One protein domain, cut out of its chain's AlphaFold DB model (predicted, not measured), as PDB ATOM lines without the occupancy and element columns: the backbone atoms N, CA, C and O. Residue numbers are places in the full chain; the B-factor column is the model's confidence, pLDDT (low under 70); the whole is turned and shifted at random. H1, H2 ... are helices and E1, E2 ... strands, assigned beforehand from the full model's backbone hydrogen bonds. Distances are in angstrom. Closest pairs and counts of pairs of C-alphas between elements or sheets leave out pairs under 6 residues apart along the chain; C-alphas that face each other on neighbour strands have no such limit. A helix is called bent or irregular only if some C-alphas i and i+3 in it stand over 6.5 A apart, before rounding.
ATOM      1  N   LYS A  78      20.378  31.959 -27.620       90.06
ATOM      2  CA  LYS A  78      19.910  30.619 -27.996       90.06
ATOM      3  C   LYS A  78      18.664  30.226 -27.202       90.06
ATOM      4  O   LYS A  78      17.678  29.803 -27.800       90.06
ATOM      5  N   GLN A  79      18.688  30.396 -25.879       91.94
ATOM      6  CA  GLN A  79      17.557  30.064 -25.008       91.94
ATOM      7  C   GLN A  79      16.339  30.951 -25.285       91.94
ATOM      8  O   GLN A  79      15.218  30.454 -25.317       91.94
ATOM      9  N   PHE A  80      16.542  32.239 -25.561       91.50
ATOM     10  CA  PHE A  80      15.461  33.150 -25.942       91.50
ATOM     11  C   PHE A  80      14.804  32.745 -27.267       91.50
ATOM     12  O   PHE A  80      13.578  32.702 -27.376       91.50
ATOM     13  N   THR A  81      15.609  32.372 -28.264       92.44
ATOM     14  CA  THR A  81      15.102  31.867 -29.549       92.44
ATOM     15  C   THR A  81      14.290  30.582 -29.359       92.44
ATOM     16  O   THR A  81      13.199  30.445 -29.914       92.44
ATOM     17  N   GLN A  82      14.782  29.661 -28.524       94.56
ATOM     18  CA  GLN A  82      14.079  28.421 -28.176       94.56
ATOM     19  C   GLN A  82      12.767  28.686 -27.428       94.56
ATOM     20  O   GLN A  82      11.751  28.065 -27.737       94.56
ATOM     21  N   LEU A  83      12.756  29.649 -26.502       95.38
ATOM     22  CA  LEU A  83      11.555  30.060 -25.777       95.38
ATOM     23  C   LEU A  83      10.486  30.595 -26.719       95.38
ATOM     24  O   LEU A  83       9.331  30.185 -26.632       95.38
ATOM     25  N   ASN A  84      10.863  31.472 -27.646       95.12
ATOM     26  CA  ASN A  84       9.922  32.018 -28.621       95.12
ATOM     27  C   ASN A  84       9.365  30.935 -29.547       95.12
ATOM     28  O   ASN A  84       8.176  30.955 -29.869       95.12
ATOM     29  N   TYR A  85      10.192  29.959 -29.933       95.38
ATOM     30  CA  TYR A  85       9.727  28.810 -30.700       95.38
ATOM     31  C   TYR A  85       8.680  27.994 -29.926       95.38
ATOM     32  O   TYR A  85       7.592  27.755 -30.451       95.38
ATOM     33  N   LEU A  86       8.955  27.642 -28.664       96.50
ATOM     34  CA  LEU A  86       8.010  26.909 -27.815       96.50
ATOM     35  C   LEU A  86       6.710  27.686 -27.584       96.50
ATOM     36  O   LEU A  86       5.630  27.120 -27.743       96.50
ATOM     37  N   LYS A  87       6.793  28.987 -27.270       97.25
ATOM     38  CA  LYS A  87       5.616  29.857 -27.093       97.25
ATOM     39  C   LYS A  87       4.720  29.833 -28.329       97.25
ATOM     40  O   LYS A  87       3.521  29.583 -28.219       97.25
ATOM     41  N   ASN A  88       5.307  30.010 -29.514       96.38
ATOM     42  CA  ASN A  88       4.565  29.953 -30.772       96.38
ATOM     43  C   ASN A  88       3.959  28.568 -31.016       96.38
ATOM     44  O   ASN A  88       2.803  28.464 -31.418       96.38
ATOM     45  N   GLN A  89       4.698  27.494 -30.747       95.69
ATOM     46  CA  GLN A  89       4.193  26.136 -30.931       95.69
ATOM     47  C   GLN A  89       2.973  25.860 -30.039       95.69
ATOM     48  O   GLN A  89       1.942  25.410 -30.535       95.69
ATOM     49  N   VAL A  90       3.042  26.210 -28.752       96.81
ATOM     50  CA  VAL A  90       1.937  26.047 -27.790       96.81
ATOM     51  C   VAL A  90       0.737  26.939 -28.151       96.81
ATOM     52  O   VAL A  90      -0.414  26.487 -28.104       96.81
ATOM     53  N   LYS A  91       0.990  28.171 -28.614       96.50
ATOM     54  CA  LYS A  91      -0.035  29.066 -29.173       96.50
ATOM     55  C   LYS A  91      -0.777  28.414 -30.337       96.50
ATOM     56  O   LYS A  91      -2.008  28.365 -30.324       96.50
ATOM     57  N   TYR A  92      -0.056  27.911 -31.340       95.69
ATOM     58  CA  TYR A  92      -0.657  27.334 -32.549       95.69
ATOM     59  C   TYR A  92      -1.311  25.970 -32.302       95.69
ATOM     60  O   TYR A  92      -2.275  25.631 -32.987       95.69
ATOM     61  N   LEU A  93      -0.884  25.236 -31.271       96.94
ATOM     62  CA  LEU A  93      -1.629  24.088 -30.742       96.94
ATOM     63  C   LEU A  93      -2.944  24.504 -30.063       96.94
ATOM     64  O   LEU A  93      -3.788  23.656 -29.786       96.94
ATOM     65  N   GLY A  94      -3.168  25.797 -29.829       95.94
ATOM     66  CA  GLY A  94      -4.413  26.334 -29.292       95.94
ATOM     67  C   GLY A  94      -4.527  26.232 -27.776       95.94
ATOM     68  O   GLY A  94      -5.653  26.229 -27.277       95.94
ATOM     69  N   MET A  95      -3.396  26.137 -27.067       95.62
ATOM     70  CA  MET A  95      -3.310  26.020 -25.602       95.62
ATOM     71  C   MET A  95      -3.154  27.374 -24.890       95.62
ATOM     72  O   MET A  95      -3.364  27.452 -23.684       95.62
ATOM     73  N   GLY A  96      -2.872  28.447 -25.637       93.62
ATOM     74  CA  GLY A  96      -2.891  29.829 -25.149       93.62
ATOM     75  C   GLY A  96      -1.512  30.483 -25.048       93.62
ATOM     76  O   GLY A  96      -0.505  29.910 -25.449       93.62
ATOM     77  N   GLU A  97      -1.502  31.714 -24.530       95.19
ATOM     78  CA  GLU A  97      -0.336  32.615 -24.467       95.19
ATOM     79  C   GLU A  97      -0.285  33.374 -23.126       95.19
ATOM     80  O   GLU A  97       0.103  34.539 -23.059       95.19
ATOM     81  N   SER A  98      -0.779  32.755 -22.046       93.69
ATOM     82  CA  SER A  98      -0.823  33.428 -20.743       93.69
ATOM     83  C   SER A  98       0.584  33.723 -20.217       93.69
ATOM     84  O   SER A  98       1.522  32.960 -20.450       93.69
ATOM     85  N   GLU A  99       0.730  34.803 -19.450       91.50
ATOM     86  CA  GLU A  99       2.012  35.173 -18.841       91.50
ATOM     87  C   GLU A  99       2.566  34.056 -17.945       91.50
ATOM     88  O   GLU A  99       3.748  33.726 -18.023       91.50
ATOM     89  N   LYS A 100       1.693  33.399 -17.165       94.19
ATOM     90  CA  LYS A 100       2.066  32.232 -16.356       94.19
ATOM     91  C   LYS A 100       2.647  31.115 -17.228       94.19
ATOM     92  O   LYS A 100       3.732  30.633 -16.933       94.19
ATOM     93  N   LEU A 101       1.963  30.743 -18.312       95.75
ATOM     94  CA  LEU A 101       2.443  29.719 -19.246       95.75
ATOM     95  C   LEU A 101       3.801  30.098 -19.844       95.75
ATOM     96  O   LEU A 101       4.708  29.277 -19.904       95.75
ATOM     97  N   HIS A 102       3.961  31.351 -20.265       95.25
ATOM     98  CA  HIS A 102       5.223  31.845 -20.805       95.25
ATOM     99  C   HIS A 102       6.373  31.735 -19.800       95.25
ATOM    100  O   HIS A 102       7.469  31.339 -20.195       95.25
ATOM    101  N   LYS A 103       6.109  32.035 -18.525       93.94
ATOM    102  CA  LYS A 103       7.075  31.890 -17.436       93.94
ATOM    103  C   LYS A 103       7.380  30.425 -17.121       93.94
ATOM    104  O   LYS A 103       8.533  30.079 -16.898       93.94
ATOM    105  N   ASP A 104       6.379  29.551 -17.150       96.56
ATOM    106  CA  ASP A 104       6.580  28.117 -16.929       96.56
ATOM    107  C   ASP A 104       7.429  27.488 -18.052       96.56
ATOM    108  O   ASP A 104       8.325  26.691 -17.774       96.56
ATOM    109  N   LEU A 105       7.227  27.901 -19.310       97.31
ATOM    110  CA  LEU A 105       8.073  27.495 -20.445       97.31
ATOM    111  C   LEU A 105       9.512  28.018 -20.321       97.31
ATOM    112  O   LEU A 105      10.461  27.313 -20.659       97.31
ATOM    113  N   GLU A 106       9.687  29.246 -19.837       95.25
ATOM    114  CA  GLU A 106      11.008  29.818 -19.565       95.25
ATOM    115  C   GLU A 106      11.746  29.033 -18.476       95.25
ATOM    116  O   GLU A 106      12.888  28.615 -18.677       95.25
ATOM    117  N   ASN A 107      11.062  28.734 -17.369       94.25
ATOM    118  CA  ASN A 107      11.591  27.886 -16.303       94.25
ATOM    119  C   ASN A 107      11.964  26.491 -16.830       94.25
ATOM    120  O   ASN A 107      13.011  25.955 -16.466       94.25
ATOM    121  N   ALA A 108      11.162  25.920 -17.735       95.19
ATOM    122  CA  ALA A 108      11.477  24.638 -18.357       95.19
ATOM    123  C   ALA A 108      12.765  24.693 -19.192       95.19
ATOM    124  O   ALA A 108      13.558  23.753 -19.151       95.19
ATOM    125  N   ILE A 109      13.041  25.797 -19.891       93.94
ATOM    126  CA  ILE A 109      14.307  25.992 -20.618       93.94
ATOM    127  C   ILE A 109      15.491  26.120 -19.662       93.94
ATOM    128  O   ILE A 109      16.537  25.520 -19.923       93.94
ATOM    129  N   LEU A 110      15.325  26.858 -18.565       92.12
ATOM    130  CA  LEU A 110      16.371  27.086 -17.566       92.12
ATOM    131  C   LEU A 110      16.663  25.860 -16.692       92.12
ATOM    132  O   LEU A 110      17.763  25.757 -16.155       92.12
ATOM    133  N   SER A 111      15.714  24.927 -16.567       91.69
ATOM    134  CA  SER A 111      15.889  23.716 -15.756       91.69
ATOM    135  C   SER A 111      17.157  22.924 -16.144       91.69
ATOM    136  O   SER A 111      17.488  22.828 -17.326       91.69
ATOM    137  N   PRO A 112      17.884  22.314 -15.199       90.50
ATOM    138  CA  PRO A 112      18.977  21.400 -15.533       90.50
ATOM    139  C   PRO A 112      18.489  20.054 -16.103       90.50
ATOM    140  O   PRO A 112      19.289  19.314 -16.680       90.50
ATOM    141  N   ASP A 113      17.201  19.728 -15.962       94.19
ATOM    142  CA  ASP A 113      16.661  18.417 -16.315       94.19
ATOM    143  C   ASP A 113      16.546  18.217 -17.832       94.19
ATOM    144  O   ASP A 113      16.219  19.135 -18.594       94.19
ATOM    145  N   LYS A 114      16.801  16.978 -18.275       94.69
ATOM    146  CA  LYS A 114      16.671  16.582 -19.688       94.69
ATOM    147  C   LYS A 114      15.218  16.531 -20.153       94.69
ATOM    148  O   LYS A 114      14.962  16.749 -21.335       94.69
ATOM    149  N   GLU A 115      14.298  16.243 -19.244       96.50
ATOM    150  CA  GLU A 115      12.862  16.169 -19.496       96.50
ATOM    151  C   GLU A 115      12.148  17.010 -18.445       96.50
ATOM    152  O   GLU A 115      12.451  16.913 -17.256       96.50
ATOM    153  N   VAL A 116      11.241  17.872 -18.896       97.06
ATOM    154  CA  VAL A 116      10.466  18.764 -18.035       97.06
ATOM    155  C   VAL A 116       9.026  18.772 -18.514       97.06
ATOM    156  O   VAL A 116       8.765  18.998 -19.697       97.06
ATOM    157  N   ASP A 117       8.103  18.606 -17.574       97.56
ATOM    158  CA  ASP A 117       6.676  18.729 -17.836       97.56
ATOM    159  C   ASP A 117       6.163  20.113 -17.430       97.56
ATOM    160  O   ASP A 117       6.412  20.593 -16.322       97.56
ATOM    161  N   VAL A 118       5.417  20.762 -18.328       98.12
ATOM    162  CA  VAL A 118       4.743  22.041 -18.059       98.12
ATOM    163  C   VAL A 118       3.236  21.846 -18.119       98.12
ATOM    164  O   VAL A 118       2.677  21.581 -19.183       98.12
ATOM    165  N   LYS A 119       2.565  22.026 -16.980       97.75
ATOM    166  CA  LYS A 119       1.106  21.928 -16.896       97.75
ATOM    167  C   LYS A 119       0.422  23.221 -17.345       97.75
ATOM    168  O   LYS A 119       0.726  24.310 -16.856       97.75
ATOM    169  N   VAL A 120      -0.569  23.081 -18.218       97.00
ATOM    170  CA  VAL A 120      -1.410  24.152 -18.757       97.00
ATOM    171  C   VAL A 120      -2.857  23.920 -18.346       97.00
ATOM    172  O   VAL A 120      -3.496  22.957 -18.770       97.00
ATOM    173  N   GLU A 121      -3.395  24.833 -17.546       93.12
ATOM    174  CA  GLU A 121      -4.827  24.870 -17.240       93.12
ATOM    175  C   GLU A 121      -5.587  25.511 -18.410       93.12
ATOM    176  O   GLU A 121      -5.234  26.603 -18.869       93.12
ATOM    177  N   TYR A 122      -6.620  24.836 -18.924       92.56
ATOM    178  CA  TYR A 122      -7.335  25.295 -20.113       92.56
ATOM    179  C   TYR A 122      -8.612  26.064 -19.774       92.56
ATOM    180  O   TYR A 122      -9.707  25.510 -19.671       92.56
ATOM    181  N   ASN A 123      -8.489  27.384 -19.686       86.69
ATOM    182  CA  ASN A 123      -9.581  28.271 -19.277       86.69
ATOM    183  C   ASN A 123     -10.467  28.727 -20.450       86.69
ATOM    184  O   ASN A 123     -10.711  29.917 -20.618       86.69
ATOM    185  N   ASN A 124     -10.948  27.791 -21.275       88.56
ATOM    186  CA  ASN A 124     -11.867  28.081 -22.387       88.56
ATOM    187  C   ASN A 124     -13.094  27.149 -22.356       88.56
ATOM    188  O   ASN A 124     -13.227  26.301 -23.243       88.56
ATOM    189  N   PRO A 125     -13.988  27.274 -21.356       86.69
ATOM    190  CA  PRO A 125     -15.089  26.330 -21.128       86.69
ATOM    191  C   PRO A 125     -16.039  26.180 -22.325       86.69
ATOM    192  O   PRO A 125     -16.534  25.083 -22.568       86.69
ATOM    193  N   ASP A 126     -16.221  27.225 -23.139       87.38
ATOM    194  CA  ASP A 126     -17.071  27.193 -24.345       87.38
ATOM    195  C   ASP A 126     -16.563  26.225 -25.427       87.38
ATOM    196  O   ASP A 126     -17.265  25.895 -26.384       87.38
ATOM    197  N   ARG A 127     -15.314  25.763 -25.304       89.75
ATOM    198  CA  ARG A 127     -14.717  24.779 -26.209       89.75
ATOM    199  C   ARG A 127     -14.945  23.339 -25.764       89.75
ATOM    200  O   ARG A 127     -14.538  22.444 -26.507       89.75
ATOM    201  N   LEU A 128     -15.580  23.102 -24.624       93.44
ATOM    202  CA  LEU A 128     -15.892  21.776 -24.098       93.44
ATOM    203  C   LEU A 128     -17.406  21.566 -24.027       93.44
ATOM    204  O   LEU A 128     -18.193  22.512 -24.094       93.44
ATOM    205  N   MET A 129     -17.839  20.318 -23.855       92.06
ATOM    206  CA  MET A 129     -19.205  20.057 -23.416       92.06
ATOM    207  C   MET A 129     -19.441  20.666 -22.028       92.06
ATOM    208  O   MET A 129     -18.569  20.664 -21.158       92.06
ATOM    209  N   LYS A 130     -20.658  21.179 -21.809       92.12
ATOM    210  CA  LYS A 130     -21.022  21.917 -20.594       92.12
ATOM    211  C   LYS A 130     -20.705  21.125 -19.319       92.12
ATOM    212  O   LYS A 130     -21.303  20.080 -19.064       92.12
ATOM    213  N   GLY A 131     -19.844  21.701 -18.479       93.56
ATOM    214  CA  GLY A 131     -19.440  21.141 -17.187       93.56
ATOM    215  C   GLY A 131     -18.194  20.254 -17.232       93.56
ATOM    216  O   GLY A 131     -17.781  19.793 -16.176       93.56
ATOM    217  N   ASN A 132     -17.602  20.027 -18.406       96.62
ATOM    218  CA  ASN A 132     -16.295  19.388 -18.517       96.62
ATOM    219  C   ASN A 132     -15.168  20.402 -18.263       96.62
ATOM    220  O   ASN A 132     -15.311  21.592 -18.558       96.62
ATOM    221  N   THR A 133     -14.025  19.911 -17.795       97.44
ATOM    222  CA  THR A 133     -12.769  20.663 -17.657       97.44
ATOM    223  C   THR A 133     -11.624  19.889 -18.303       97.44
ATOM    224  O   THR A 133     -11.722  18.678 -18.509       97.44
ATOM    225  N   ILE A 134     -10.540  20.576 -18.664       98.00
ATOM    226  CA  ILE A 134      -9.360  19.930 -19.243       98.00
ATOM    227  C   ILE A 134      -8.077  20.652 -18.833       98.00
ATOM    228  O   ILE A 134      -8.054  21.879 -18.729       98.00
ATOM    229  N   SER A 135      -7.004  19.887 -18.660       98.06
ATOM    230  CA  SER A 135      -5.636  20.402 -18.583       98.06
ATOM    231  C   SER A 135      -4.740  19.703 -19.605       98.06
ATOM    232  O   SER A 135      -5.056  18.610 -20.087       98.06
ATOM    233  N   PHE A 136      -3.614  20.331 -19.933       98.50
ATOM    234  CA  PHE A 136      -2.604  19.770 -20.825       98.50
ATOM    235  C   PHE A 136      -1.253  19.717 -20.126       98.50
ATOM    236  O   PHE A 136      -0.806  20.732 -19.603       98.50
ATOM    237  N   ASP A 137      -0.586  18.572 -20.166       98.38
ATOM    238  CA  ASP A 137       0.790  18.427 -19.698       98.38
ATOM    239  C   ASP A 137       1.709  18.430 -20.922       98.38
ATOM    240  O   ASP A 137       1.607  17.560 -21.785       98.38
ATOM    241  N   LEU A 138       2.547  19.456 -21.054       98.56
ATOM    242  CA  LEU A 138       3.506  19.608 -22.146       98.56
ATOM    243  C   LEU A 138       4.794  18.866 -21.806       98.56
ATOM    244  O   LEU A 138       5.452  19.240 -20.842       98.56
ATOM    245  N   HIS A 139       5.187  17.898 -22.627       98.19
ATOM    246  CA  HIS A 139       6.393  17.098 -22.413       98.19
ATOM    247  C   HIS A 139       7.561  17.682 -23.212       98.19
ATOM    248  O   HIS A 139       7.666  17.486 -24.434       98.19
ATOM    249  N   ILE A 140       8.424  18.437 -22.529       98.12
ATOM    250  CA  ILE A 140       9.548  19.160 -23.128       98.12
ATOM    251  C   ILE A 140      10.834  18.365 -22.916       98.12
ATOM    252  O   ILE A 140      11.208  18.053 -21.790       98.12
ATOM    253  N   GLY A 141      11.537  18.067 -24.008       96.75
ATOM    254  CA  GLY A 141      12.819  17.369 -23.988       96.75
ATOM    255  C   GLY A 141      13.985  18.262 -24.399       96.75
ATOM    256  O   GLY A 141      13.845  19.146 -25.251       96.75
ATOM    257  N   LYS A 142      15.160  17.992 -23.827       94.69
ATOM    258  CA  LYS A 142      16.427  18.647 -24.167       94.69
ATOM    259  C   LYS A 142      17.378  17.664 -24.836       94.69
ATOM    260  O   LYS A 142      17.756  16.647 -24.259       94.69
ATOM    261  N   GLY A 143      17.771  17.979 -26.065       89.38
ATOM    262  CA  GLY A 143      18.745  17.199 -26.822       89.38
ATOM    263  C   GLY A 143      20.179  17.437 -26.342       89.38
ATOM    264  O   GLY A 143      20.490  18.475 -25.761       89.38
ATOM    265  N   GLU A 144      21.082  16.511 -26.665       85.69
ATOM    266  CA  GLU A 144      22.495  16.555 -26.245       85.69
ATOM    267  C   GLU A 144      23.247  17.796 -26.754       85.69
ATOM    268  O   GLU A 144      24.128  18.318 -26.081       85.69
ATOM    269  N   GLN A 145      22.845  18.334 -27.909       84.38
ATOM    270  CA  GLN A 145      23.391  19.571 -28.484       84.38
ATOM    271  C   GLN A 145      22.738  20.848 -27.902       84.38
ATOM    272  O   GLN A 145      22.868  21.956 -28.441       84.38
ATOM    273  N   GLY A 146      21.982  20.710 -26.809       83.31
ATOM    274  CA  GLY A 146      21.278  21.795 -26.129       83.31
ATOM    275  C   GLY A 146      20.087  22.350 -26.910       83.31
ATOM    276  O   GLY A 146      19.778  23.533 -26.780       83.31
ATOM    277  N   GLY A 147      19.471  21.549 -27.786       90.81
ATOM    278  CA  GLY A 147      18.175  21.865 -28.397       90.81
ATOM    279  C   GLY A 147      17.042  21.612 -27.402       90.81
ATOM    280  O   GLY A 147      17.147  20.673 -26.622       90.81
ATOM    281  N   VAL A 148      15.980  22.418 -27.423       94.81
ATOM    282  CA  VAL A 148      14.794  22.237 -26.567       94.81
ATOM    283  C   VAL A 148      13.573  22.047 -27.459       94.81
ATOM    284  O   VAL A 148      13.356  22.850 -28.367       94.81
ATOM    285  N   PHE A 149      12.795  20.994 -27.215       95.25
ATOM    286  CA  PHE A 149      11.701  20.571 -28.089       95.25
ATOM    287  C   PHE A 149      10.464  20.188 -27.281       95.25
ATOM    288  O   PHE A 149      10.566  19.465 -26.293       95.25
ATOM    289  N   LEU A 150       9.285  20.619 -27.730       97.44
ATOM    290  CA  LEU A 150       8.026  20.028 -27.286       97.44
ATOM    291  C   LEU A 150       7.830  18.713 -28.048       97.44
ATOM    292  O   LEU A 150       7.536  18.732 -29.241       97.44
ATOM    293  N   ASN A 151       8.012  17.582 -27.370       96.38
ATOM    294  CA  ASN A 151       7.967  16.257 -27.998       96.38
ATOM    295  C   ASN A 151       6.535  15.728 -28.112       96.38
ATOM    296  O   ASN A 151       6.151  15.078 -29.088       96.38
ATOM    297  N   SER A 152       5.738  15.971 -27.077       98.00
ATOM    298  CA  SER A 152       4.349  15.538 -26.995       98.00
ATOM    299  C   SER A 152       3.602  16.365 -25.958       98.00
ATOM    300  O   SER A 152       4.202  17.153 -25.230       98.00
ATOM    301  N   TYR A 153       2.293  16.181 -25.886       98.62
ATOM    302  CA  TYR A 153       1.500  16.648 -24.760       98.62
ATOM    303  C   TYR A 153       0.466  15.595 -24.368       98.62
ATOM    304  O   TYR A 153      -0.016  14.846 -25.223       98.62
ATOM    305  N   THR A 154       0.093  15.562 -23.095       98.69
ATOM    306  CA  THR A 154      -1.016  14.751 -22.589       98.69
ATOM    307  C   THR A 154      -2.210  15.645 -22.303       98.69
ATOM    308  O   THR A 154      -2.099  16.634 -21.591       98.69
ATOM    309  N   ALA A 155      -3.357  15.323 -22.895       98.62
ATOM    310  CA  ALA A 155      -4.619  16.001 -22.633       98.62
ATOM    311  C   ALA A 155      -5.407  15.209 -21.584       98.62
ATOM    312  O   ALA A 155      -5.638  14.019 -21.788       98.62
ATOM    313  N   ASN A 156      -5.831  15.867 -20.504       98.44
ATOM    314  CA  ASN A 156      -6.518  15.254 -19.364       98.44
ATOM    315  C   ASN A 156      -7.905  15.882 -19.192       98.44
ATOM    316  O   ASN A 156      -8.031  16.972 -18.635       98.44
ATOM    317  N   LEU A 157      -8.936  15.225 -19.724       98.44
ATOM    318  CA  LEU A 157     -10.332  15.655 -19.650       98.44
ATOM    319  C   LEU A 157     -10.988  15.080 -18.392       98.44
ATOM    320  O   LEU A 157     -11.018  13.862 -18.223       98.44
ATOM    321  N   THR A 158     -11.614  15.936 -17.591       98.06
ATOM    322  CA  THR A 158     -12.547  15.528 -16.537       98.06
ATOM    323  C   THR A 158     -13.958  15.888 -16.984       98.06
ATOM    324  O   THR A 158     -14.285  17.051 -17.238       98.06
ATOM    325  N   MET A 159     -14.809  14.879 -17.125       96.31
ATOM    326  CA  MET A 159     -16.199  15.067 -17.517       96.31
ATOM    327  C   MET A 159     -17.049  15.554 -16.341       96.31
ATOM    328  O   MET A 159     -16.728  15.320 -15.178       96.31
ATOM    329  N   LYS A 160     -18.208  16.157 -16.633       95.75
ATOM    330  CA  LYS A 160     -19.165  16.624 -15.609       95.75
ATOM    331  C   LYS A 160     -19.560  15.546 -14.578       95.75
ATOM    332  O   LYS A 160     -19.887  15.875 -13.443       95.75
ATOM    333  N   ASN A 161     -19.592  14.275 -14.978       95.38
ATOM    334  CA  ASN A 161     -19.921  13.137 -14.107       95.38
ATOM    335  C   ASN A 161     -18.722  12.627 -13.280       95.38
ATOM    336  O   ASN A 161     -18.876  11.635 -12.575       95.38
ATOM    337  N   GLY A 162     -17.552  13.264 -13.382       96.56
ATOM    338  CA  GLY A 162     -16.313  12.842 -12.731       96.56
ATOM    339  C   GLY A 162     -15.515  11.784 -13.498       96.56
ATOM    340  O   GLY A 162     -14.471  11.366 -13.016       96.56
ATOM    341  N   GLU A 163     -15.970  11.340 -14.675       96.56
ATOM    342  CA  GLU A 163     -15.189  10.428 -15.518       96.56
ATOM    343  C   GLU A 163     -13.945  11.144 -16.058       96.56
ATOM    344  O   GLU A 163     -14.047  12.204 -16.680       96.56
ATOM    345  N   GLU A 164     -12.775  10.545 -15.857       97.56
ATOM    346  CA  GLU A 164     -11.502  11.072 -16.344       97.56
ATOM    347  C   GLU A 164     -11.042  10.335 -17.601       97.56
ATOM    348  O   GLU A 164     -11.091   9.104 -17.696       97.56
ATOM    349  N   ARG A 165     -10.566  11.091 -18.591       97.94
ATOM    350  CA  ARG A 165     -10.009  10.555 -19.832       97.94
ATOM    351  C   ARG A 165      -8.721  11.279 -20.180       97.94
ATOM    352  O   ARG A 165      -8.726  12.492 -20.362       97.94
ATOM    353  N   SER A 166      -7.667  10.502 -20.398       98.25
ATOM    354  CA  SER A 166      -6.368  11.028 -20.816       98.25
ATOM    355  C   SER A 166      -5.859  10.367 -22.087       98.25
ATOM    356  O   SER A 166      -6.032   9.157 -22.270       98.25
ATOM    357  N   GLN A 167      -5.235  11.173 -22.945       98.62
ATOM    358  CA  GLN A 167      -4.601  10.748 -24.191       98.62
ATOM    359  C   GLN A 167      -3.374  11.621 -24.472       98.62
ATOM    360  O   GLN A 167      -3.466  12.850 -24.444       98.62
ATOM    361  N   SER A 168      -2.250  10.986 -24.799       98.25
ATOM    362  CA  SER A 168      -1.031  11.664 -25.238       98.25
ATOM    363  C   SER A 168      -0.974  11.770 -26.762       98.25
ATOM    364  O   SER A 168      -1.289  10.822 -27.492       98.25
ATOM    365  N   PHE A 169      -0.529  12.929 -27.243       97.69
ATOM    366  CA  PHE A 169      -0.376  13.258 -28.655       97.69
ATOM    367  C   PHE A 169       1.052  13.720 -28.926       97.69
ATOM    368  O   PHE A 169       1.579  14.594 -28.239       97.69
ATOM    369  N   LYS A 170       1.688  13.136 -29.944       96.19
ATOM    370  CA  LYS A 170       3.013  13.576 -30.392       96.19
ATOM    371  C   LYS A 170       2.912  14.941 -31.058       96.19
ATOM    372  O   LYS A 170       1.945  15.209 -31.768       96.19
ATOM    373  N   VAL A 171       3.945  15.751 -30.869       96.12
ATOM    374  CA  VAL A 171       4.116  17.015 -31.573       96.12
ATOM    375  C   VAL A 171       5.186  16.826 -32.643       96.12
ATOM    376  O   VAL A 171       6.283  16.334 -32.396       96.12
ATOM    377  N   GLN A 172       4.823  17.172 -33.866       89.81
ATOM    378  CA  GLN A 172       5.594  17.044 -35.089       89.81
ATOM    379  C   GLN A 172       5.693  18.412 -35.773       89.81
ATOM    380  O   GLN A 172       5.126  19.414 -35.322       89.81
ATOM    381  N   LYS A 173       6.423  18.464 -36.890       84.88
ATOM    382  CA  LYS A 173       6.557  19.685 -37.692       84.88
ATOM    383  C   LYS A 173       5.218  20.134 -38.294       84.88
ATOM    384  O   LYS A 173       4.970  21.330 -38.396       84.88
ATOM    385  N   GLU A 174       4.366  19.181 -38.668       84.38
ATOM    386  CA  GLU A 174       3.069  19.404 -39.315       84.38
ATOM    387  C   GLU A 174       2.024  18.417 -38.767       84.38
ATOM    388  O   GLU A 174       2.384  17.451 -38.100       84.38
ATOM    389  N   ASN A 175       0.738  18.657 -39.052       86.50
ATOM    390  CA  ASN A 175      -0.387  17.760 -38.718       86.50
ATOM    391  C   ASN A 175      -0.544  17.420 -37.235       86.50
ATOM    392  O   ASN A 175      -0.976  16.328 -36.861       86.50
ATOM    393  N   ASN A 176      -0.212  18.375 -36.376       95.19
ATOM    394  CA  ASN A 176      -0.429  18.222 -34.951       95.19
ATOM    395  C   ASN A 176      -1.919  18.211 -34.622       95.19
ATOM    396  O   ASN A 176      -2.669  19.057 -35.105       95.19
ATOM    397  N   ILE A 177      -2.315  17.317 -33.718       97.81
ATOM    398  CA  ILE A 177      -3.606  17.425 -33.044       97.81
ATOM    399  C   ILE A 177      -3.559  18.686 -32.183       97.81
ATOM    400  O   ILE A 177      -2.699  18.820 -31.314       97.81
ATOM    401  N   THR A 178      -4.470  19.618 -32.424       97.56
ATOM    402  CA  THR A 178      -4.634  20.818 -31.598       97.56
ATOM    403  C   THR A 178      -5.370  20.497 -30.297       97.56
ATOM    404  O   THR A 178      -6.079  19.496 -30.195       97.56
ATOM    405  N   ALA A 179      -5.308  21.394 -29.312       97.88
ATOM    406  CA  ALA A 179      -6.078  21.305 -28.072       97.88
ATOM    407  C   ALA A 179      -7.576  21.071 -28.331       97.88
ATOM    408  O   ALA A 179      -8.208  20.261 -27.656       97.88
ATOM    409  N   LYS A 180      -8.153  21.737 -29.345       97.69
ATOM    410  CA  LYS A 180      -9.575  21.576 -29.678       97.69
ATOM    411  C   LYS A 180      -9.883  20.191 -30.249       97.69
ATOM    412  O   LYS A 180     -10.907  19.608 -29.905       97.69
ATOM    413  N   GLU A 181      -9.006  19.659 -31.087       98.44
ATOM    414  CA  GLU A 181      -9.148  18.316 -31.653       98.44
ATOM    415  C   GLU A 181      -8.939  17.233 -30.588       98.44
ATOM    416  O   GLU A 181      -9.720  16.286 -30.536       98.44
ATOM    417  N   ALA A 182      -7.983  17.415 -29.672       98.50
ATOM    418  CA  ALA A 182      -7.788  16.543 -28.513       98.50
ATOM    419  C   ALA A 182      -9.036  16.496 -27.615       98.50
ATOM    420  O   ALA A 182      -9.493  15.410 -27.260       98.50
ATOM    421  N   ILE A 183      -9.645  17.656 -27.319       98.38
ATOM    422  CA  ILE A 183     -10.935  17.734 -26.608       98.38
ATOM    423  C   ILE A 183     -12.007  16.952 -27.370       98.38
ATOM    424  O   ILE A 183     -12.714  16.138 -26.784       98.38
ATOM    425  N   ASN A 184     -12.128  17.170 -28.684       98.50
ATOM    426  CA  ASN A 184     -13.138  16.496 -29.496       98.50
ATOM    427  C   ASN A 184     -12.959  14.963 -29.455       98.50
ATOM    428  O   ASN A 184     -13.944  14.248 -29.269       98.50
ATOM    429  N   LEU A 185     -11.721  14.468 -29.547       98.69
ATOM    430  CA  LEU A 185     -11.379  13.045 -29.437       98.69
ATOM    431  C   LEU A 185     -11.724  12.460 -28.061       98.69
ATOM    432  O   LEU A 185     -12.371  11.411 -27.988       98.69
ATOM    433  N   LEU A 186     -11.338  13.137 -26.976       98.50
ATOM    434  CA  LEU A 186     -11.619  12.705 -25.600       98.50
ATOM    435  C   LEU A 186     -13.117  12.740 -25.273       98.50
ATOM    436  O   LEU A 186     -13.609  11.893 -24.530       98.50
ATOM    437  N   GLU A 187     -13.878  13.642 -25.892       97.50
ATOM    438  CA  GLU A 187     -15.345  13.669 -25.827       97.50
ATOM    439  C   GLU A 187     -16.012  12.651 -26.774       97.50
ATOM    440  O   GLU A 187     -17.237  12.604 -26.889       97.50
ATOM    441  N   GLY A 188     -15.225  11.790 -27.428       96.94
ATOM    442  CA  GLY A 188     -15.705  10.658 -28.221       96.94
ATOM    443  C   GLY A 188     -16.112  11.008 -29.654       96.94
ATOM    444  O   GLY A 188     -16.817  10.226 -30.298       96.94
ATOM    445  N   ARG A 189     -15.696  12.168 -30.166       97.88
ATOM    446  CA  ARG A 189     -15.933  12.600 -31.552       97.88
ATOM    447  C   ARG A 189     -14.751  12.209 -32.435       97.88
ATOM    448  O   ARG A 189     -13.674  11.885 -31.945       97.88
ATOM    449  N   ALA A 190     -14.979  12.189 -33.744       98.31
ATOM    450  CA  ALA A 190     -13.936  11.883 -34.713       98.31
ATOM    451  C   ALA A 190     -13.306  13.165 -35.264       98.31
ATOM    452  O   ALA A 190     -13.994  14.176 -35.399       98.31
ATOM    453  N   VAL A 191     -12.024  13.101 -35.608       98.38
ATOM    454  CA  VAL A 191     -11.247  14.218 -36.162       98.38
ATOM    455  C   VAL A 191     -10.547  13.762 -37.433       98.38
ATOM    456  O   VAL A 191      -9.979  12.670 -37.468       98.38
ATOM    457  N   LYS A 192     -10.588  14.593 -38.475       97.94
ATOM    458  CA  LYS A 192      -9.819  14.412 -39.703       97.94
ATOM    459  C   LYS A 192      -8.356  14.757 -39.449       97.94
ATOM    460  O   LYS A 192      -8.052  15.826 -38.933       97.94
ATOM    461  N   ILE A 193      -7.466  13.860 -39.846       95.81
ATOM    462  CA  ILE A 193      -6.021  14.033 -39.772       95.81
ATOM    463  C   ILE A 193      -5.387  13.758 -41.126       95.81
ATOM    464  O   ILE A 193      -5.885  12.952 -41.918       95.81
ATOM    465  N   GLU A 194      -4.246  14.389 -41.351       92.56
ATOM    466  CA  GLU A 194      -3.302  14.011 -42.391       92.56
ATOM    467  C   GLU A 194      -2.177  13.190 -41.769       92.56
ATOM    468  O   GLU A 194      -1.656  13.532 -40.707       92.56
ATOM    469  N   HIS A 195      -1.793  12.105 -42.427       89.44
ATOM    470  CA  HIS A 195      -0.690  11.265 -41.985       89.44
ATOM    471  C   HIS A 195      -0.007  10.599 -43.176       89.44
ATOM    472  O   HIS A 195      -0.574  10.489 -44.268       89.44
ATOM    473  N   ASP A 196       1.215  10.140 -42.939       88.56
ATOM    474  CA  ASP A 196       1.966   9.387 -43.927       88.56
ATOM    475  C   ASP A 196       1.489   7.937 -43.970       88.56
ATOM    476  O   ASP A 196       1.291   7.276 -42.945       88.56
ATOM    477  N   ARG A 197       1.332   7.430 -45.188       85.69
ATOM    478  CA  ARG A 197       1.056   6.037 -45.499       85.69
ATOM    479  C   ARG A 197       2.224   5.484 -46.298       85.69
ATOM    480  O   ARG A 197       2.543   5.990 -47.371       85.69
ATOM    481  N   VAL A 198       2.798   4.402 -45.791       86.38
ATOM    482  CA  VAL A 198       3.803   3.617 -46.509       86.38
ATOM    483  C   VAL A 198       3.088   2.568 -47.351       86.38
ATOM    484  O   VAL A 198       2.258   1.804 -46.838       86.38
ATOM    485  N   ASP A 199       3.379   2.549 -48.644       85.62
ATOM    486  CA  ASP A 199       2.976   1.464 -49.521       85.62
ATOM    487  C   ASP A 199       3.738   0.187 -49.143       85.62
ATOM    488  O   ASP A 199       4.957   0.192 -48.982       85.62
ATOM    489  N   LYS A 200       3.014  -0.917 -48.943       86.88
ATOM    490  CA  LYS A 200       3.612  -2.166 -48.451       86.88
ATOM    491  C   LYS A 200       4.398  -2.917 -49.524       86.88
ATOM    492  O   LYS A 200       5.222  -3.752 -49.164       86.88
ATOM    493  N   GLU A 201       4.115  -2.666 -50.797       89.69
ATOM    494  CA  GLU A 201       4.753  -3.333 -51.929       89.69
ATOM    495  C   GLU A 201       5.957  -2.531 -52.418       89.69
ATOM    496  O   GLU A 201       7.026  -3.099 -52.631       89.69
ATOM    497  N   THR A 202       5.808  -1.210 -52.557       90.06
ATOM    498  CA  THR A 202       6.870  -0.343 -53.096       90.06
ATOM    499  C   THR A 202       7.737   0.302 -52.016       90.06
ATOM    500  O   THR A 202       8.841   0.757 -52.309       90.06
ATOM    501  N   GLY A 203       7.258   0.362 -50.769       89.62
ATOM    502  CA  GLY A 203       7.899   1.116 -49.688       89.62
ATOM    503  C   GLY A 203       7.757   2.637 -49.827       89.62
ATOM    504  O   GLY A 203       8.327   3.374 -49.023       89.62
ATOM    505  N   GLU A 204       7.018   3.122 -50.828       91.00
ATOM    506  CA  GLU A 204       6.863   4.549 -51.095       91.00
ATOM    507  C   GLU A 204       6.007   5.230 -50.021       91.00
ATOM    508  O   GLU A 204       4.981   4.707 -49.575       91.00
ATOM    509  N   LEU A 205       6.431   6.422 -49.605       88.06
ATOM    510  CA  LEU A 205       5.720   7.235 -48.630       88.06
ATOM    511  C   LEU A 205       4.793   8.214 -49.354       88.06
ATOM    512  O   LEU A 205       5.234   9.036 -50.151       88.06
ATOM    513  N   SER A 206       3.501   8.142 -49.046       87.19
ATOM    514  CA  SER A 206       2.482   9.038 -49.591       87.19
ATOM    515  C   SER A 206       1.660   9.660 -48.470       87.19
ATOM    516  O   SER A 206       1.362   9.010 -47.467       87.19
ATOM    517  N   ARG A 207       1.264  10.923 -48.631       89.12
ATOM    518  CA  ARG A 207       0.427  11.615 -47.646       89.12
ATOM    519  C   ARG A 207      -1.046  11.325 -47.900       89.12
ATOM    520  O   ARG A 207      -1.507  11.361 -49.042       89.12
ATOM    521  N   THR A 208      -1.798  11.024 -46.846       91.00
ATOM    522  CA  THR A 208      -3.222  10.701 -46.957       91.00
ATOM    523  C   THR A 208      -4.045  11.261 -45.801       91.00
ATOM    524  O   THR A 208      -3.543  11.501 -44.704       91.00
ATOM    525  N   GLU A 209      -5.335  11.462 -46.055       93.44
ATOM    526  CA  GLU A 209      -6.300  11.946 -45.071       93.44
ATOM    527  C   GLU A 209      -7.100  10.783 -44.487       93.44
ATOM    528  O   GLU A 209      -7.446   9.819 -45.181       93.44
ATOM    529  N   SER A 210      -7.426  10.853 -43.199       95.62
ATOM    530  CA  SER A 210      -8.279   9.870 -42.522       95.62
ATOM    531  C   SER A 210      -8.994  10.492 -41.339       95.62
ATOM    532  O   SER A 210      -8.509  11.455 -40.760       95.62
ATOM    533  N   PHE A 211     -10.134   9.927 -40.950       98.19
ATOM    534  CA  PHE A 211     -10.728  10.255 -39.657       98.19
ATOM    535  C   PHE A 211     -10.234   9.285 -38.596       98.19
ATOM    536  O   PHE A 211     -10.217   8.076 -38.826       98.19
ATOM    537  N   ILE A 212      -9.900   9.812 -37.425       97.75
ATOM    538  CA  ILE A 212      -9.592   9.025 -36.235       97.75
ATOM    539  C   ILE A 212     -10.610   9.287 -35.133       97.75
ATOM    540  O   ILE A 212     -11.141  10.390 -35.001       97.75
ATOM    541  N   LYS A 213     -10.872   8.262 -34.326       98.19
ATOM    542  CA  LYS A 213     -11.695   8.332 -33.115       98.19
ATOM    543  C   LYS A 213     -11.072   7.464 -32.027       98.19
ATOM    544  O   LYS A 213     -10.457   6.447 -32.335       98.19
ATOM    545  N   LEU A 214     -11.225   7.843 -30.760       98.38
ATOM    546  CA  LEU A 214     -10.748   7.024 -29.643       98.38
ATOM    547  C   LEU A 214     -11.721   5.878 -29.354       98.38
ATOM    548  O   LEU A 214     -12.929   6.088 -29.208       98.38
ATOM    549  N   LYS A 215     -11.187   4.665 -29.201       97.75
ATOM    550  CA  LYS A 215     -11.936   3.506 -28.710       97.75
ATOM    551  C   LYS A 215     -12.040   3.551 -27.186       97.75
ATOM    552  O   LYS A 215     -11.374   2.810 -26.477       97.75
ATOM    553  N   LEU A 216     -12.879   4.456 -26.683       96.62
ATOM    554  CA  LEU A 216     -13.003   4.771 -25.249       96.62
ATOM    555  C   LEU A 216     -13.515   3.614 -24.372       96.62
ATOM    556  O   LEU A 216     -13.426   3.696 -23.154       96.62
ATOM    557  N   LYS A 217     -14.078   2.563 -24.980       95.50
ATOM    558  CA  LYS A 217     -14.585   1.368 -24.284       95.50
ATOM    559  C   LYS A 217     -13.621   0.181 -24.339       95.50
ATOM    560  O   LYS A 217     -13.885  -0.828 -23.693       95.50
ATOM    561  N   ASP A 218     -12.559   0.287 -25.130       95.94
ATOM    562  CA  ASP A 218     -11.583  -0.780 -25.310       95.94
ATOM    563  C   ASP A 218     -10.461  -0.637 -24.277       95.94
ATOM    564  O   ASP A 218     -10.209   0.446 -23.743       95.94
ATOM    565  N   GLU A 219      -9.729  -1.725 -24.049       96.00
ATOM    566  CA  GLU A 219      -8.488  -1.669 -23.285       96.00
ATOM    567  C   GLU A 219      -7.486  -0.701 -23.926       96.00
ATOM    568  O   GLU A 219      -7.259  -0.695 -25.149       96.00
ATOM    569  N   LYS A 220      -6.856   0.099 -23.064       96.31
ATOM    570  CA  LYS A 220      -5.766   1.002 -23.427       96.31
ATOM    571  C   LYS A 220      -4.540   0.222 -23.913       96.31
ATOM    572  O   LYS A 220      -4.413  -0.987 -23.726       96.31
ATOM    573  N   THR A 221      -3.637   0.918 -24.592       96.25
ATOM    574  CA  THR A 221      -2.315   0.389 -24.930       96.25
ATOM    575  C   THR A 221      -1.455   0.248 -23.672       96.25
ATOM    576  O   THR A 221      -1.771   0.812 -22.626       96.25
ATOM    577  N   GLU A 222      -0.323  -0.447 -23.793       94.62
ATOM    578  CA  GLU A 222       0.678  -0.566 -22.720       94.62
ATOM    579  C   GLU A 222       1.209   0.792 -22.219       94.62
ATOM    580  O   GLU A 222       1.607   0.915 -21.067       94.62
ATOM    581  N   TYR A 223       1.133   1.837 -23.053       90.44
ATOM    582  CA  TYR A 223       1.519   3.214 -22.716       90.44
ATOM    583  C   TYR A 223       0.350   4.060 -22.178       90.44
ATOM    584  O   TYR A 223       0.432   5.284 -22.167       90.44
ATOM    585  N   GLY A 224      -0.780   3.445 -21.809       93.88
ATOM    586  CA  GLY A 224      -1.923   4.141 -21.203       93.88
ATOM    587  C   GLY A 224      -2.794   4.967 -22.164       93.88
ATOM    588  O   GLY A 224      -3.691   5.686 -21.709       93.88
ATOM    589  N   ASN A 225      -2.586   4.842 -23.479       97.69
ATOM    590  CA  ASN A 225      -3.346   5.556 -24.511       97.69
ATOM    591  C   ASN A 225      -4.551   4.751 -25.007       97.69
ATOM    592  O   ASN A 225      -4.505   3.524 -25.079       97.69
ATOM    593  N   TYR A 226      -5.621   5.428 -25.423       98.44
ATOM    594  CA  TYR A 226      -6.706   4.769 -26.145       98.44
ATOM    595  C   TYR A 226      -6.236   4.347 -27.540       98.44
ATOM    596  O   TYR A 226      -5.447   5.032 -28.198       98.44
ATOM    597  N   LYS A 227      -6.753   3.215 -28.018       97.94
ATOM    598  CA  LYS A 227      -6.547   2.787 -29.405       97.94
ATOM    599  C   LYS A 227      -7.378   3.667 -30.340       97.94
ATOM    600  O   LYS A 227      -8.494   4.065 -30.002       97.94
ATOM    601  N   TYR A 228      -6.854   3.922 -31.535       96.44
ATOM    602  CA  TYR A 228      -7.589   4.624 -32.580       96.44
ATOM    603  C   TYR A 228      -8.474   3.667 -33.384       96.44
ATOM    604  O   TYR A 228      -8.077   2.557 -33.744       96.44
ATOM    605  N   GLU A 229      -9.675   4.127 -33.705       96.69
ATOM    606  CA  GLU A 229     -10.478   3.643 -34.819       96.69
ATOM    607  C   GLU A 229     -10.218   4.548 -36.026       96.69
ATOM    608  O   GLU A 229     -10.301   5.770 -35.906       96.69
ATOM    609  N   TRP A 230      -9.876   3.941 -37.164       95.94
ATOM    610  CA  TRP A 230      -9.466   4.643 -38.379       95.94
ATOM    611  C   TRP A 230     -10.524   4.502 -39.469       95.94
ATOM    612  O   TRP A 230     -10.925   3.391 -39.814       95.94
ATOM    613  N   TYR A 231     -10.901   5.624 -40.074       96.50
ATOM    614  CA  TYR A 231     -11.733   5.672 -41.272       96.50
ATOM    615  C   TYR A 231     -10.906   6.264 -42.413       96.50
ATOM    616  O   TYR A 231     -10.901   7.473 -42.654       96.50
ATOM    617  N   ASN A 232     -10.154   5.386 -43.076       92.31
ATOM    618  CA  ASN A 232      -9.253   5.752 -44.168       92.31
ATOM    619  C   ASN A 232     -10.023   6.079 -45.454       92.31
ATOM    620  O   ASN A 232     -11.210   5.784 -45.559       92.31
ATOM    621  N   LYS A 233      -9.342   6.596 -46.486       86.75
ATOM    622  CA  LYS A 233      -9.961   6.903 -47.794       86.75
ATOM    623  C   LYS A 233     -10.831   5.762 -48.350       86.75
ATOM    624  O   LYS A 233     -11.940   6.011 -48.811       86.75
ATOM    625  N   GLY A 234     -10.378   4.509 -48.236       88.12
ATOM    626  CA  GLY A 234     -11.136   3.327 -48.677       88.12
ATOM    627  C   GLY A 234     -12.424   3.057 -47.886       88.12
ATOM    628  O   GLY A 234     -13.319   2.386 -48.387       88.12
ATOM    629  N   TYR A 235     -12.554   3.616 -46.680       92.94
ATOM    630  CA  TYR A 235     -13.795   3.571 -45.914       92.94
ATOM    631  C   TYR A 235     -14.899   4.398 -46.589       92.94
ATOM    632  O   TYR A 235     -16.072   4.062 -46.447       92.94
ATOM    633  N   GLY A 236     -14.551   5.434 -47.362       93.25
ATOM    634  CA  GLY A 236     -15.495   6.225 -48.156       93.25
ATOM    635  C   GLY A 236     -16.376   7.151 -47.318       93.25
ATOM    636  O   GLY A 236     -17.600   7.092 -47.435       93.25
TER     637      GLY A 236
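What this domain is: This is residues 78 to 236 of the 332 residues of an uncharacterized protein of Capnocytophaga sp (UniProt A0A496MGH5). A strongly twisted antiparallel sheet of four strands, E1 to E4, runs through the middle of the body, and a smaller antiparallel sheet, E5 to E7, stands at one end, with the short helix H3 between the two sheets and packed on both. The larger sheet, E1 to E4, is strongly twisted, with the helical hairpin of H1 and H2 packed on it beyond H3; the smaller sheet, E5 to E7, has two bent strands, E5 and E6. The printed part has 159 residues with three named helices and seven named strands, in the order H1 H2 E1 E2 E3 E4 H3 E5 E6 E7. The sheet orders are E1 - E2 - E3 - E4 and E5 - E6 - E7, and the class is mixed, helices and strands. The whole is compact, with a radius of gyration of the C-alphas of 17.1 A and spans of 47 by 47 by 28 A.

Where its parts are: H1 runs from residue 78, C-alpha at (19.910, 30.619, -27.996), to residue 92 and is 21.3 A long. H2, residues 99 to 110, is 16.5 A long. E1 is residues 115 to 121, 19.8 A; E2 is residues 133 to 142, 30.0 A. E3, residues 148 to 158, is 29.9 A long and begins with C-alpha 148 at (14.794, 22.237, -26.567). E4 is residues 164 to 170, 20.4 A, and H3 is residues 179 to 186, 10.5 A. E5, residues 191 to 198, measures 21.1 A and bends by 51 degrees at residue 194. E6, residues 205 to 214, measures 25.1 A and bends by 65 degrees at residue 209. E7, residues 228 to 232, is 11.8 A long and ends with C-alpha 232 at (-9.253, 5.752, -44.168).

How they stand to each other: H1 and H2 form a helical hairpin and touch, the closest C-alphas being those of Leu 83 and Glu 106 at 6.2 A; they run opposite ways at a steep tilt of 42 degrees. E1 to E4 form a meander, each strand the antiparallel neighbour of the one before, with E1 and E4 as edge strands. Between E1 and E2, N 118 and O 138 are 2.9 A apart, within hydrogen-bond range, as are N 137 and O 154 of E2 and E3 at 2.8 A, and N 155 and O 167 of E3 and E4 at 2.9 A. H1 is on this sheet, over E2, at a height of 7.5 A; on the local plane it stands at 30.0 degrees to E2, only just slantwise to the strands. H2 is on it too, at a height of 8.9 A, over E2 and along the strands at 21 degrees on the local plane. H3 is on it at a height of 8.7 A, over E3, on the same face as H1, and its closest C-alphas to E3 are those of Ala 182 and Ala 155, 6.7 A apart. H2 and H3 with the sheet make two layers, helices on one face of a sheet. H3 is also on the sheet E5 E6 E7, at a height of 7.7 A, only just over E5 with 3 of its 8 C-alphas, and across the strands at 85 degrees on the local plane. E5, E6 and E7 form a second meander, also strongly twisted; N 195 and O 208 of E5 and E6 are 2.9 A apart, and N 213 and O 229 of E6 and E7 are 3.0 A apart, both within hydrogen-bond range. E4 is apart from E5, E6 and E7. In H1, H2 and H3 every O i to N i+4 pair is within hydrogen-bond range.

The domain as a whole: The two C-alphas farthest apart are those of Glu 99 and Glu 201, at 50.8 A. The printed part has no cut. The links from E1 to E2, with 11 residues, and from E6 to E7, with 13, are long. The mean pLDDT of the printed part is 94.5, and no printed residue is under 70.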